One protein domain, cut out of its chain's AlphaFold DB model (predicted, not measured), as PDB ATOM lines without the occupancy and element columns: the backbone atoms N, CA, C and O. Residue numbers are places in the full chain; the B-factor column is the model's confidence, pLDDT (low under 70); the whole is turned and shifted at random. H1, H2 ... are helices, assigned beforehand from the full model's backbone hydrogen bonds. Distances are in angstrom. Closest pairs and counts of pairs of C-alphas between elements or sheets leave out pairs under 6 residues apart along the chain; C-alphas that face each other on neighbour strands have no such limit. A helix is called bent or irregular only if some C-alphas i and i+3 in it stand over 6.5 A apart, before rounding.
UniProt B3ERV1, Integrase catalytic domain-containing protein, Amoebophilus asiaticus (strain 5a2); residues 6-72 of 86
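This is residues 6 to 72 of the 86 residues of the protein "Integrase catalytic domain-containing protein" of Amoebophilus asiaticus (strain 5a2) (UniProt B3ERV1). Two longer helices, H2 and H3, meet end to end at a corner and make a wide, open L, with the 13-residue link between them, residues 35 to 47, looping out at the corner. The short H1 lies near H2 without touching it, with the chain turning back through residues 13 to 17 between the two, and the short H4 follows past the end of H3 that is far from the corner. The printed part has 67 residues with four named helices in the order H1, H2, H3, H4 and no named strand, and its class is all helix. It is extended, with a radius of gyration of the C-alphas of 18.0 A, and its outline is flat, with spans of 55 by 31 by 15 A.

Find C-alpha 6 at (-9.894, -2.884, -23.270); there H1 begins and runs from residue 6 to 12, 9.9 A from first to last C-alpha. Go on to Leu 18, where H2 begins; it is the longest helix, residues 18 to 34, 24.0 A long, and ends with C-alpha 34 at (0.938, -0.897, -8.220). Past residues 35 to 47, H3 takes residues 48 to 62, 20.5 A long. H3 is irregular, with C-alphas 54 and 57 standing 7.2 A apart. H4, residues 65 to 70, is 8.6 A long and ends with C-alpha 70 at (30.591, 9.764, -12.613).

Look first at H1 and H2, which are near each other, with 7 pairs of C-alphas within 10 A and the closest 8.3 A apart. Next, H2 touches H3 with residues 32 to 34 alone, and H3 touches H2 with residues 48 to 50 alone. Their closest C-alphas are those of Asn 33 and Pro 48, 5.1 A apart. Their lines are only just about perpendicular, at 71 degrees. Farther on, H3 and H4 are close but not clearly touching, and their closest C-alphas, those of Leu 60 and Leu 66, are 6.1 A apart. H3 and H4 run the same way at a steep tilt of 67 degrees, only just short of about perpendicular. H1 is apart from H3 and H4, and H2 is apart from H4. In the backbones of H2 and H4 every O i to N i+4 pair is within hydrogen-bond range, against 2 of 3 pairs in H1 and 8 of 11 in H3.

Measure the whole by its two farthest C-alphas, those of Ile 14 and Ser 71, 55.3 A apart. The printed part, residues 6 to 72, has no cut. The links from H1 to H2 and from H3 to H4 are tight, and the link from H2 to H3 is long. In the B-factor column you will find a mean pLDDT of the printed part of 86.3, with low confidence, under 70, at residue 39 and residues 65 to 72.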
ATOM      1  N   TYR A   6      -9.006  -3.136 -22.131       92.00
ATOM      2  CA  TYR A   6      -9.894  -2.884 -23.270       92.00
ATOM      3  C   TYR A   6     -10.795  -4.074 -23.595       92.00
ATOM      4  O   TYR A   6     -11.988  -3.891 -23.830       92.00
ATOM      5  N   ASP A   7     -10.265  -5.294 -23.505       92.31
ATOM      6  CA  ASP A   7     -11.056  -6.511 -23.684       92.31
ATOM      7  C   ASP A   7     -12.227  -6.567 -22.695       92.31
ATOM      8  O   ASP A   7     -13.340  -6.961 -23.040       92.31
ATOM      9  N   THR A   8     -11.986  -6.186 -21.444       91.81
ATOM     10  CA  THR A   8     -12.987  -6.261 -20.377       91.81
ATOM     11  C   THR A   8     -13.944  -5.071 -20.407       91.81
ATOM     12  O   THR A   8     -15.155  -5.268 -20.311       91.81
ATOM     13  N   ALA A   9     -13.416  -3.859 -20.561       93.75
ATOM     14  CA  ALA A   9     -14.158  -2.604 -20.543       93.75
ATOM     15  C   ALA A   9     -15.194  -2.555 -21.671       93.75
ATOM     16  O   ALA A   9     -16.382  -2.370 -21.407       93.75
ATOM     17  N   MET A  10     -14.774  -2.866 -22.904       91.62
ATOM     18  CA  MET A  10     -15.630  -2.786 -24.096       91.62
ATOM     19  C   MET A  10     -16.760  -3.824 -24.117       91.62
ATOM     20  O   MET A  10     -17.699  -3.698 -24.898       91.62
ATOM     21  N   ARG A  11     -16.698  -4.854 -23.261       93.69
ATOM     22  CA  ARG A  11     -17.776  -5.844 -23.091       93.69
ATOM     23  C   ARG A  11     -18.712  -5.541 -21.923       93.69
ATOM     24  O   ARG A  11     -19.814  -6.080 -21.890       93.69
ATOM     25  N   LYS A  12     -18.272  -4.752 -20.941       93.38
ATOM     26  CA  LYS A  12     -19.005  -4.533 -19.682       93.38
ATOM     27  C   LYS A  12     -19.733  -3.196 -19.621       93.38
ATOM     28  O   LYS A  12     -20.700  -3.088 -18.872       93.38
ATOM     29  N   LYS A  13     -19.265  -2.191 -20.357       94.88
ATOM     30  CA  LYS A  13     -19.744  -0.814 -20.235       94.88
ATOM     31  C   LYS A  13     -19.771  -0.133 -21.600       94.88
ATOM     32  O   LYS A  13     -18.835  -0.265 -22.381       94.88
ATOM     33  N   ILE A  14     -20.856   0.592 -21.876       95.88
ATOM     34  CA  ILE A  14     -20.943   1.507 -23.018       95.88
ATOM     35  C   ILE A  14     -20.490   2.873 -22.516       95.88
ATOM     36  O   ILE A  14     -21.114   3.437 -21.622       95.88
ATOM     37  N   TYR A  15     -19.407   3.380 -23.088       97.12
ATOM     38  CA  TYR A  15     -18.863   4.693 -22.765       97.12
ATOM     39  C   TYR A  15     -19.519   5.751 -23.643       97.12
ATOM     40  O   TYR A  15     -19.599   5.585 -24.862       97.12
ATOM     41  N   THR A  16     -19.991   6.833 -23.026       97.25
ATOM     42  CA  THR A  16     -20.659   7.932 -23.751       97.25
ATOM     43  C   THR A  16     -19.733   9.109 -24.044       97.25
ATOM     44  O   THR A  16     -20.061   9.954 -24.876       97.25
ATOM     45  N   SER A  17     -18.564   9.144 -23.404       97.81
ATOM     46  CA  SER A  17     -17.527  10.143 -23.639       97.81
ATOM     47  C   SER A  17     -16.130   9.545 -23.467       97.81
ATOM     48  O   SER A  17     -15.954   8.480 -22.862       97.81
ATOM     49  N   LEU A  18     -15.122  10.233 -24.008       97.12
ATOM     50  CA  LEU A  18     -13.729   9.808 -23.890       97.12
ATOM     51  C   LEU A  18     -13.224   9.944 -22.448       97.12
ATOM     52  O   LEU A  18     -12.463   9.107 -21.975       97.12
ATOM     53  N   GLU A  19     -13.688  10.963 -21.731       98.06
ATOM     54  CA  GLU A  19     -13.311  11.253 -20.345       98.06
ATOM     55  C   GLU A  19     -13.745  10.127 -19.401       98.06
ATOM     56  O   GLU A  19     -13.030   9.775 -18.464       98.06
ATOM     57  N   GLU A  20     -14.911   9.532 -19.658       97.50
ATOM     58  CA  GLU A  20     -15.396   8.384 -18.898       97.50
ATOM     59  C   GLU A  20     -14.511   7.148 -19.106       97.50
ATOM     60  O   GLU A  20     -14.194   6.451 -18.142       97.50
ATOM     61  N   LEU A  21     -14.095   6.891 -20.349       97.19
ATOM     62  CA  LEU A  21     -13.171   5.803 -20.669       97.19
ATOM     63  C   LEU A  21     -11.795   6.039 -20.040       97.19
ATOM     64  O   LEU A  21     -11.208   5.102 -19.499       97.19
ATOM     65  N   GLN A  22     -11.302   7.278 -20.092       97.75
ATOM     66  CA  GLN A  22     -10.010   7.649 -19.524       97.75
ATOM     67  C   GLN A  22      -9.981   7.434 -18.009       97.75
ATOM     68  O   GLN A  22      -9.036   6.836 -17.511       97.75
ATOM     69  N   ARG A  23     -11.036   7.827 -17.283       97.94
ATOM     70  CA  ARG A  23     -11.110   7.618 -15.828       97.94
ATOM     71  C   ARG A  23     -11.008   6.139 -15.450       97.94
ATOM     72  O   ARG A  23     -10.210   5.781 -14.591       97.94
ATOM     73  N   ASP A  24     -11.791   5.284 -16.107       97.38
ATOM     74  CA  ASP A  24     -11.758   3.844 -15.832       97.38
ATOM     75  C   ASP A  24     -10.388   3.235 -16.209       97.38
ATOM     76  O   ASP A  24      -9.910   2.311 -15.547       97.38
ATOM     77  N   LEU A  25      -9.746   3.750 -17.267       97.06
ATOM     78  CA  LEU A  25      -8.400   3.337 -17.673       97.06
ATOM     79  C   LEU A  25      -7.348   3.746 -16.637       97.06
ATOM     80  O   LEU A  25      -6.490   2.929 -16.310       97.06
ATOM     81  N   ASP A  26      -7.415   4.969 -16.114       97.81
ATOM     82  CA  ASP A  26      -6.476   5.484 -15.114       97.81
ATOM     83  C   ASP A  26      -6.539   4.659 -13.821       97.81
ATOM     84  O   ASP A  26      -5.505   4.230 -13.299       97.81
ATOM     85  N   GLU A  27      -7.751   4.353 -13.347       96.75
ATOM     86  CA  GLU A  27      -7.966   3.467 -12.194       96.75
ATOM     87  C   GLU A  27      -7.397   2.065 -12.452       96.75
ATOM     88  O   GLU A  27      -6.685   1.496 -11.617       96.75
ATOM     89  N   TRP A  28      -7.660   1.508 -13.636       95.75
ATOM     90  CA  TRP A  28      -7.146   0.191 -13.996       95.75
ATOM     91  C   TRP A  28      -5.618   0.167 -14.107       95.75
ATOM     92  O   TRP A  28      -4.987  -0.796 -13.662       95.75
ATOM     93  N   LEU A  29      -5.005   1.214 -14.668       95.56
ATOM     94  CA  LEU A  29      -3.551   1.351 -14.772       95.56
ATOM     95  C   LEU A  29      -2.905   1.457 -13.395       95.56
ATOM     96  O   LEU A  29      -1.862   0.836 -13.171       95.56
ATOM     97  N   TYR A  30      -3.524   2.190 -12.466       96.12
ATOM     98  CA  TYR A  30      -3.045   2.260 -11.090       96.12
ATOM     99  C   TYR A  30      -2.990   0.867 -10.459       96.12
ATOM    100  O   TYR A  30      -1.920   0.449 -10.000       96.12
ATOM    101  N   TYR A  31      -4.097   0.120 -10.524       94.62
ATOM    102  CA  TYR A  31      -4.166  -1.259 -10.042       94.62
ATOM    103  C   TYR A  31      -3.122  -2.152 -10.727       94.62
ATOM    104  O   TYR A  31      -2.363  -2.866 -10.067       94.62
ATOM    105  N   TYR A  32      -3.043  -2.104 -12.058       92.38
ATOM    106  CA  TYR A  32      -2.126  -2.944 -12.823       92.38
ATOM    107  C   TYR A  32      -0.671  -2.691 -12.427       92.38
ATOM    108  O   TYR A  32       0.084  -3.639 -12.220       92.38
ATOM    109  N   ASN A  33      -0.278  -1.423 -12.310       93.25
ATOM    110  CA  ASN A  33       1.105  -1.046 -12.049       93.25
ATOM    111  C   ASN A  33       1.507  -1.253 -10.587       93.25
ATOM    112  O   ASN A  33       2.650  -1.646 -10.334       93.25
ATOM    113  N   ASN A  34       0.597  -1.004  -9.641       93.88
ATOM    114  CA  ASN A  34       0.938  -0.897  -8.220       93.88
ATOM    115  C   ASN A  34       0.393  -2.023  -7.340       93.88
ATOM    116  O   ASN A  34       0.969  -2.264  -6.286       93.88
ATOM    117  N   GLU A  35      -0.661  -2.726  -7.748       92.44
ATOM    118  CA  GLU A  35      -1.331  -3.720  -6.893       92.44
ATOM    119  C   GLU A  35      -1.264  -5.133  -7.474       92.44
ATOM    120  O   GLU A  35      -1.147  -6.120  -6.744       92.44
ATOM    121  N   ARG A  36      -1.287  -5.261  -8.804       88.19
ATOM    122  CA  ARG A  36      -1.259  -6.566  -9.461       88.19
ATOM    123  C   ARG A  36       0.117  -7.218  -9.317       88.19
ATOM    124  O   ARG A  36       1.084  -6.823  -9.965       88.19
ATOM    125  N   SER A  37       0.194  -8.299  -8.547       81.50
ATOM    126  CA  SER A  37       1.386  -9.150  -8.493       81.50
ATOM    127  C   SER A  37       1.630  -9.834  -9.843       81.50
ATOM    128  O   SER A  37       0.722 -10.466 -10.399       81.50
ATOM    129  N   HIS A  38       2.853  -9.755 -10.369       71.75
ATOM    130  CA  HIS A  38       3.211 -10.444 -11.606       71.75
ATOM    131  C   HIS A  38       3.364 -11.953 -11.355       71.75
ATOM    132  O   HIS A  38       4.137 -12.383 -10.499       71.75
ATOM    133  N   SER A  39       2.671 -12.785 -12.135       67.81
ATOM    134  CA  SER A  39       2.632 -14.246 -11.957       67.81
ATOM    135  C   SER A  39       3.818 -14.996 -12.596       67.81
ATOM    136  O   SER A  39       3.689 -16.154 -12.990       67.81
ATOM    137  N   GLY A  40       4.975 -14.345 -12.743       74.31
ATOM    138  CA  GLY A  40       6.187 -14.959 -13.292       74.31
ATOM    139  C   GLY A  40       7.048 -15.613 -12.209       74.31
ATOM    140  O   GLY A  40       7.237 -15.038 -11.139       74.31
ATOM    141  N   LYS A  41       7.640 -16.782 -12.504       76.75
ATOM    142  CA  LYS A  41       8.534 -17.528 -11.587       76.75
ATOM    143  C   LYS A  41       9.648 -16.657 -10.986       76.75
ATOM    144  O   LYS A  41      10.004 -16.835  -9.829       76.75
ATOM    145  N   TYR A  42      10.166 -15.713 -11.769       75.75
ATOM    146  CA  TYR A  42      11.251 -14.804 -11.380       75.75
ATOM    147  C   TYR A  42      10.772 -13.384 -11.055       75.75
ATOM    148  O   TYR A  42      11.586 -12.493 -10.845       75.75
ATOM    149  N   CYS A  43       9.459 -13.158 -11.025       72.62
ATOM    150  CA  CYS A  43       8.893 -11.872 -10.627       72.62
ATOM    151  C   CYS A  43       8.664 -11.794  -9.114       72.62
ATOM    152  O   CYS A  43       8.405 -10.711  -8.606       72.62
ATOM    153  N   TYR A  44       8.768 -12.918  -8.389       83.12
ATOM    154  CA  TYR A  44       8.715 -12.990  -6.921       83.12
ATOM    155  C   TYR A  44       7.512 -12.262  -6.295       83.12
ATOM    156  O   TYR A  44       7.624 -11.675  -5.224       83.12
ATOM    157  N   GLY A  45       6.369 -12.250  -6.987       86.00
ATOM    158  CA  GLY A  45       5.164 -11.546  -6.539       86.00
ATOM    159  C   GLY A  45       5.252 -10.015  -6.583       86.00
ATOM    160  O   GLY A  45       4.295  -9.355  -6.186       86.00
ATOM    161  N   LYS A  46       6.350  -9.438  -7.087       90.75
ATOM    162  CA  LYS A  46       6.504  -7.991  -7.257       90.75
ATOM    163  C   LYS A  46       5.483  -7.450  -8.254       90.75
ATOM    164  O   LYS A  46       5.065  -8.133  -9.196       90.75
ATOM    165  N   THR A  47       5.106  -6.196  -8.052       93.06
ATOM    166  CA  THR A  47       4.251  -5.450  -8.976       93.06
ATOM    167  C   THR A  47       5.080  -4.983 -10.180       93.06
ATOM    168  O   THR A  47       6.319  -4.931 -10.096       93.06
ATOM    169  N   PRO A  48       4.450  -4.644 -11.319       90.94
ATOM    170  CA  PRO A  48       5.161  -4.079 -12.461       90.94
ATOM    171  C   PRO A  48       5.998  -2.853 -12.090       90.94
ATOM    172  O   PRO A  48       7.173  -2.797 -12.450       90.94
ATOM    173  N   MET A  49       5.443  -1.925 -11.304       93.00
ATOM    174  CA  MET A  49       6.153  -0.711 -10.901       93.00
ATOM    175  C   MET A  49       7.355  -1.016  -9.999       93.00
ATOM    176  O   MET A  49       8.424  -0.431 -10.177       93.00
ATOM    177  N   GLN A  50       7.228  -1.974  -9.075       91.56
ATOM    178  CA  GLN A  50       8.364  -2.403  -8.255       91.56
ATOM    179  C   GLN A  50       9.464  -3.026  -9.121       91.56
ATOM    180  O   GLN A  50      10.634  -2.684  -8.986       91.56
ATOM    181  N   THR A  51       9.088  -3.902 -10.056       89.06
ATOM    182  CA  THR A  51      10.036  -4.554 -10.974       89.06
ATOM    183  C   THR A  51      10.775  -3.529 -11.832       89.06
ATOM    184  O   THR A  51      11.986  -3.642 -12.025       89.06
ATOM    185  N   PHE A  52      10.059  -2.518 -12.325       89.12
ATOM    186  CA  PHE A  52      10.624  -1.432 -13.115       89.12
ATOM    187  C   PHE A  52      11.662  -0.630 -12.322       89.12
ATOM    188  O   PHE A  52      12.796  -0.481 -12.776       89.12
ATOM    189  N   LYS A  53      11.307  -0.188 -11.108       90.25
ATOM    190  CA  LYS A  53      12.213   0.556 -10.218       90.25
ATOM    191  C   LYS A  53      13.453  -0.259  -9.861       90.25
ATOM    192  O   LYS A  53      14.567   0.239 -10.007       90.25
ATOM    193  N   ASP A  54      13.267  -1.521  -9.479       88.94
ATOM    194  CA  ASP A  54      14.367  -2.415  -9.107       88.94
ATOM    195  C   ASP A  54      15.330  -2.649 -10.278       88.94
ATOM    196  O   ASP A  54      16.539  -2.738 -10.082       88.94
ATOM    197  N   SER A  55      14.810  -2.717 -11.506       86.81
ATOM    198  CA  SER A  55      15.605  -3.001 -12.710       86.81
ATOM    199  C   SER A  55      16.225  -1.753 -13.347       86.81
ATOM    200  O   SER A  55      17.008  -1.885 -14.286       86.81
ATOM    201  N   LYS A  56      15.909  -0.545 -12.857       86.88
ATOM    202  CA  LYS A  56      16.380   0.728 -13.435       86.88
ATOM    203  C   LYS A  56      17.906   0.789 -13.544       86.88
ATOM    204  O   LYS A  56      18.427   1.165 -14.589       86.88
ATOM    205  N   HIS A  57      18.618   0.384 -12.491       82.50
ATOM    206  CA  HIS A  57      20.085   0.396 -12.466       82.50
ATOM    207  C   HIS A  57      20.699  -0.469 -13.577       82.50
ATOM    208  O   HIS A  57      21.646  -0.034 -14.221       82.50
ATOM    209  N   LEU A  58      20.100  -1.627 -13.883       85.69
ATOM    210  CA  LEU A  58      20.575  -2.531 -14.937       85.69
ATOM    211  C   LEU A  58      20.577  -1.853 -16.313       85.69
ATOM    212  O   LEU A  58      21.468  -2.094 -17.125       85.69
ATOM    213  N   ALA A  59      19.578  -1.007 -16.588       81.88
ATOM    214  CA  ALA A  59      19.513  -0.245 -17.832       81.88
ATOM    215  C   ALA A  59      20.598   0.846 -17.881       81.88
ATOM    216  O   ALA A  59      21.290   0.968 -18.891       81.88
ATOM    217  N   LEU A  60      20.789   1.582 -16.779       80.06
ATOM    218  CA  LEU A  60      21.815   2.629 -16.667       80.06
ATOM    219  C   LEU A  60      23.235   2.063 -16.810       80.06
ATOM    220  O   LEU A  60      24.065   2.629 -17.521       80.06
ATOM    221  N   GLU A  61      23.505   0.932 -16.157       81.31
ATOM    222  CA  GLU A  61      24.777   0.209 -16.238       81.31
ATOM    223  C   GLU A  61      25.047  -0.273 -17.661       81.31
ATOM    224  O   GLU A  61      26.124  -0.037 -18.204       81.31
ATOM    225  N   LYS A  62      24.045  -0.889 -18.302       80.50
ATOM    226  CA  LYS A  62      24.167  -1.393 -19.675       80.50
ATOM    227  C   LYS A  62      24.428  -0.282 -20.695       80.50
ATOM    228  O   LYS A  62      25.135  -0.519 -21.672       80.50
ATOM    229  N   ASN A  63      23.879   0.910 -20.471       77.75
ATOM    230  CA  ASN A  63      24.063   2.068 -21.346       77.75
ATOM    231  C   ASN A  63      25.325   2.894 -21.020       77.75
ATOM    232  O   ASN A  63      25.550   3.921 -21.657       77.75
ATOM    233  N   ASN A  64      26.155   2.477 -20.050       70.00
ATOM    234  CA  ASN A  64      27.287   3.253 -19.519       70.00
ATOM    235  C   ASN A  64      26.902   4.657 -18.997       70.00
ATOM    236  O   ASN A  64      27.765   5.524 -18.846       70.00
ATOM    237  N   GLU A  65      25.629   4.898 -18.678       69.81
ATOM    238  CA  GLU A  65      25.166   6.202 -18.183       69.81
ATOM    239  C   GLU A  65      25.776   6.520 -16.813       69.81
ATOM    240  O   GLU A  65      26.140   7.662 -16.548       69.81
ATOM    241  N   LEU A  66      26.002   5.505 -15.970       66.19
ATOM    242  CA  LEU A  66      26.690   5.682 -14.685       66.19
ATOM    243  C   LEU A  66      28.143   6.154 -14.851       66.19
ATOM    244  O   LEU A  66      28.606   6.995 -14.084       66.19
ATOM    245  N   LEU A  67      28.849   5.663 -15.876       63.12
ATOM    246  CA  LEU A  67      30.206   6.113 -16.205       63.12
ATOM    247  C   LEU A  67      30.194   7.581 -16.645       63.12
ATOM    248  O   LEU A  67      31.004   8.363 -16.150       63.12
ATOM    249  N   TYR A  68      29.241   7.972 -17.496       63.25
ATOM    250  CA  TYR A  68      29.057   9.358 -17.945       63.25
ATOM    251  C   TYR A  68      28.697  10.318 -16.792       63.25
ATOM    252  O   TYR A  68      29.251  11.413 -16.684       63.25
ATOM    253  N   LEU A  69      27.823   9.891 -15.877       63.97
ATOM    254  CA  LEU A  69      27.452  10.665 -14.687       63.97
ATOM    255  C   LEU A  69      28.618  10.786 -13.693       63.97
ATOM    256  O   LEU A  69      28.825  11.853 -13.129       63.97
ATOM    257  N   SER A  70      29.425   9.734 -13.515       63.50
ATOM    258  CA  SER A  70      30.591   9.764 -12.613       63.50
ATOM    259  C   SER A  70      31.748  10.640 -13.109       63.50
ATOM    260  O   SER A  70      32.587  11.065 -12.318       63.50
ATOM    261  N   SER A  71      31.801  10.909 -14.416       63.88
ATOM    262  CA  SER A  71      32.858  11.698 -15.060       63.88
ATOM    263  C   SER A  71      32.456  13.151 -15.334       63.88
ATOM    264  O   SER A  71      33.285  13.938 -15.790       63.88
ATOM    265  N   THR A  72      31.220  13.540 -15.005       58.19
ATOM    266  CA  THR A  72      30.747  14.927 -15.084       58.19
ATOM    267  C   THR A  72      30.681  15.534 -13.672       58.19
ATOM    268  O   THR A  72      29.863  15.105 -12.864       58.19
TER     269      THR A  72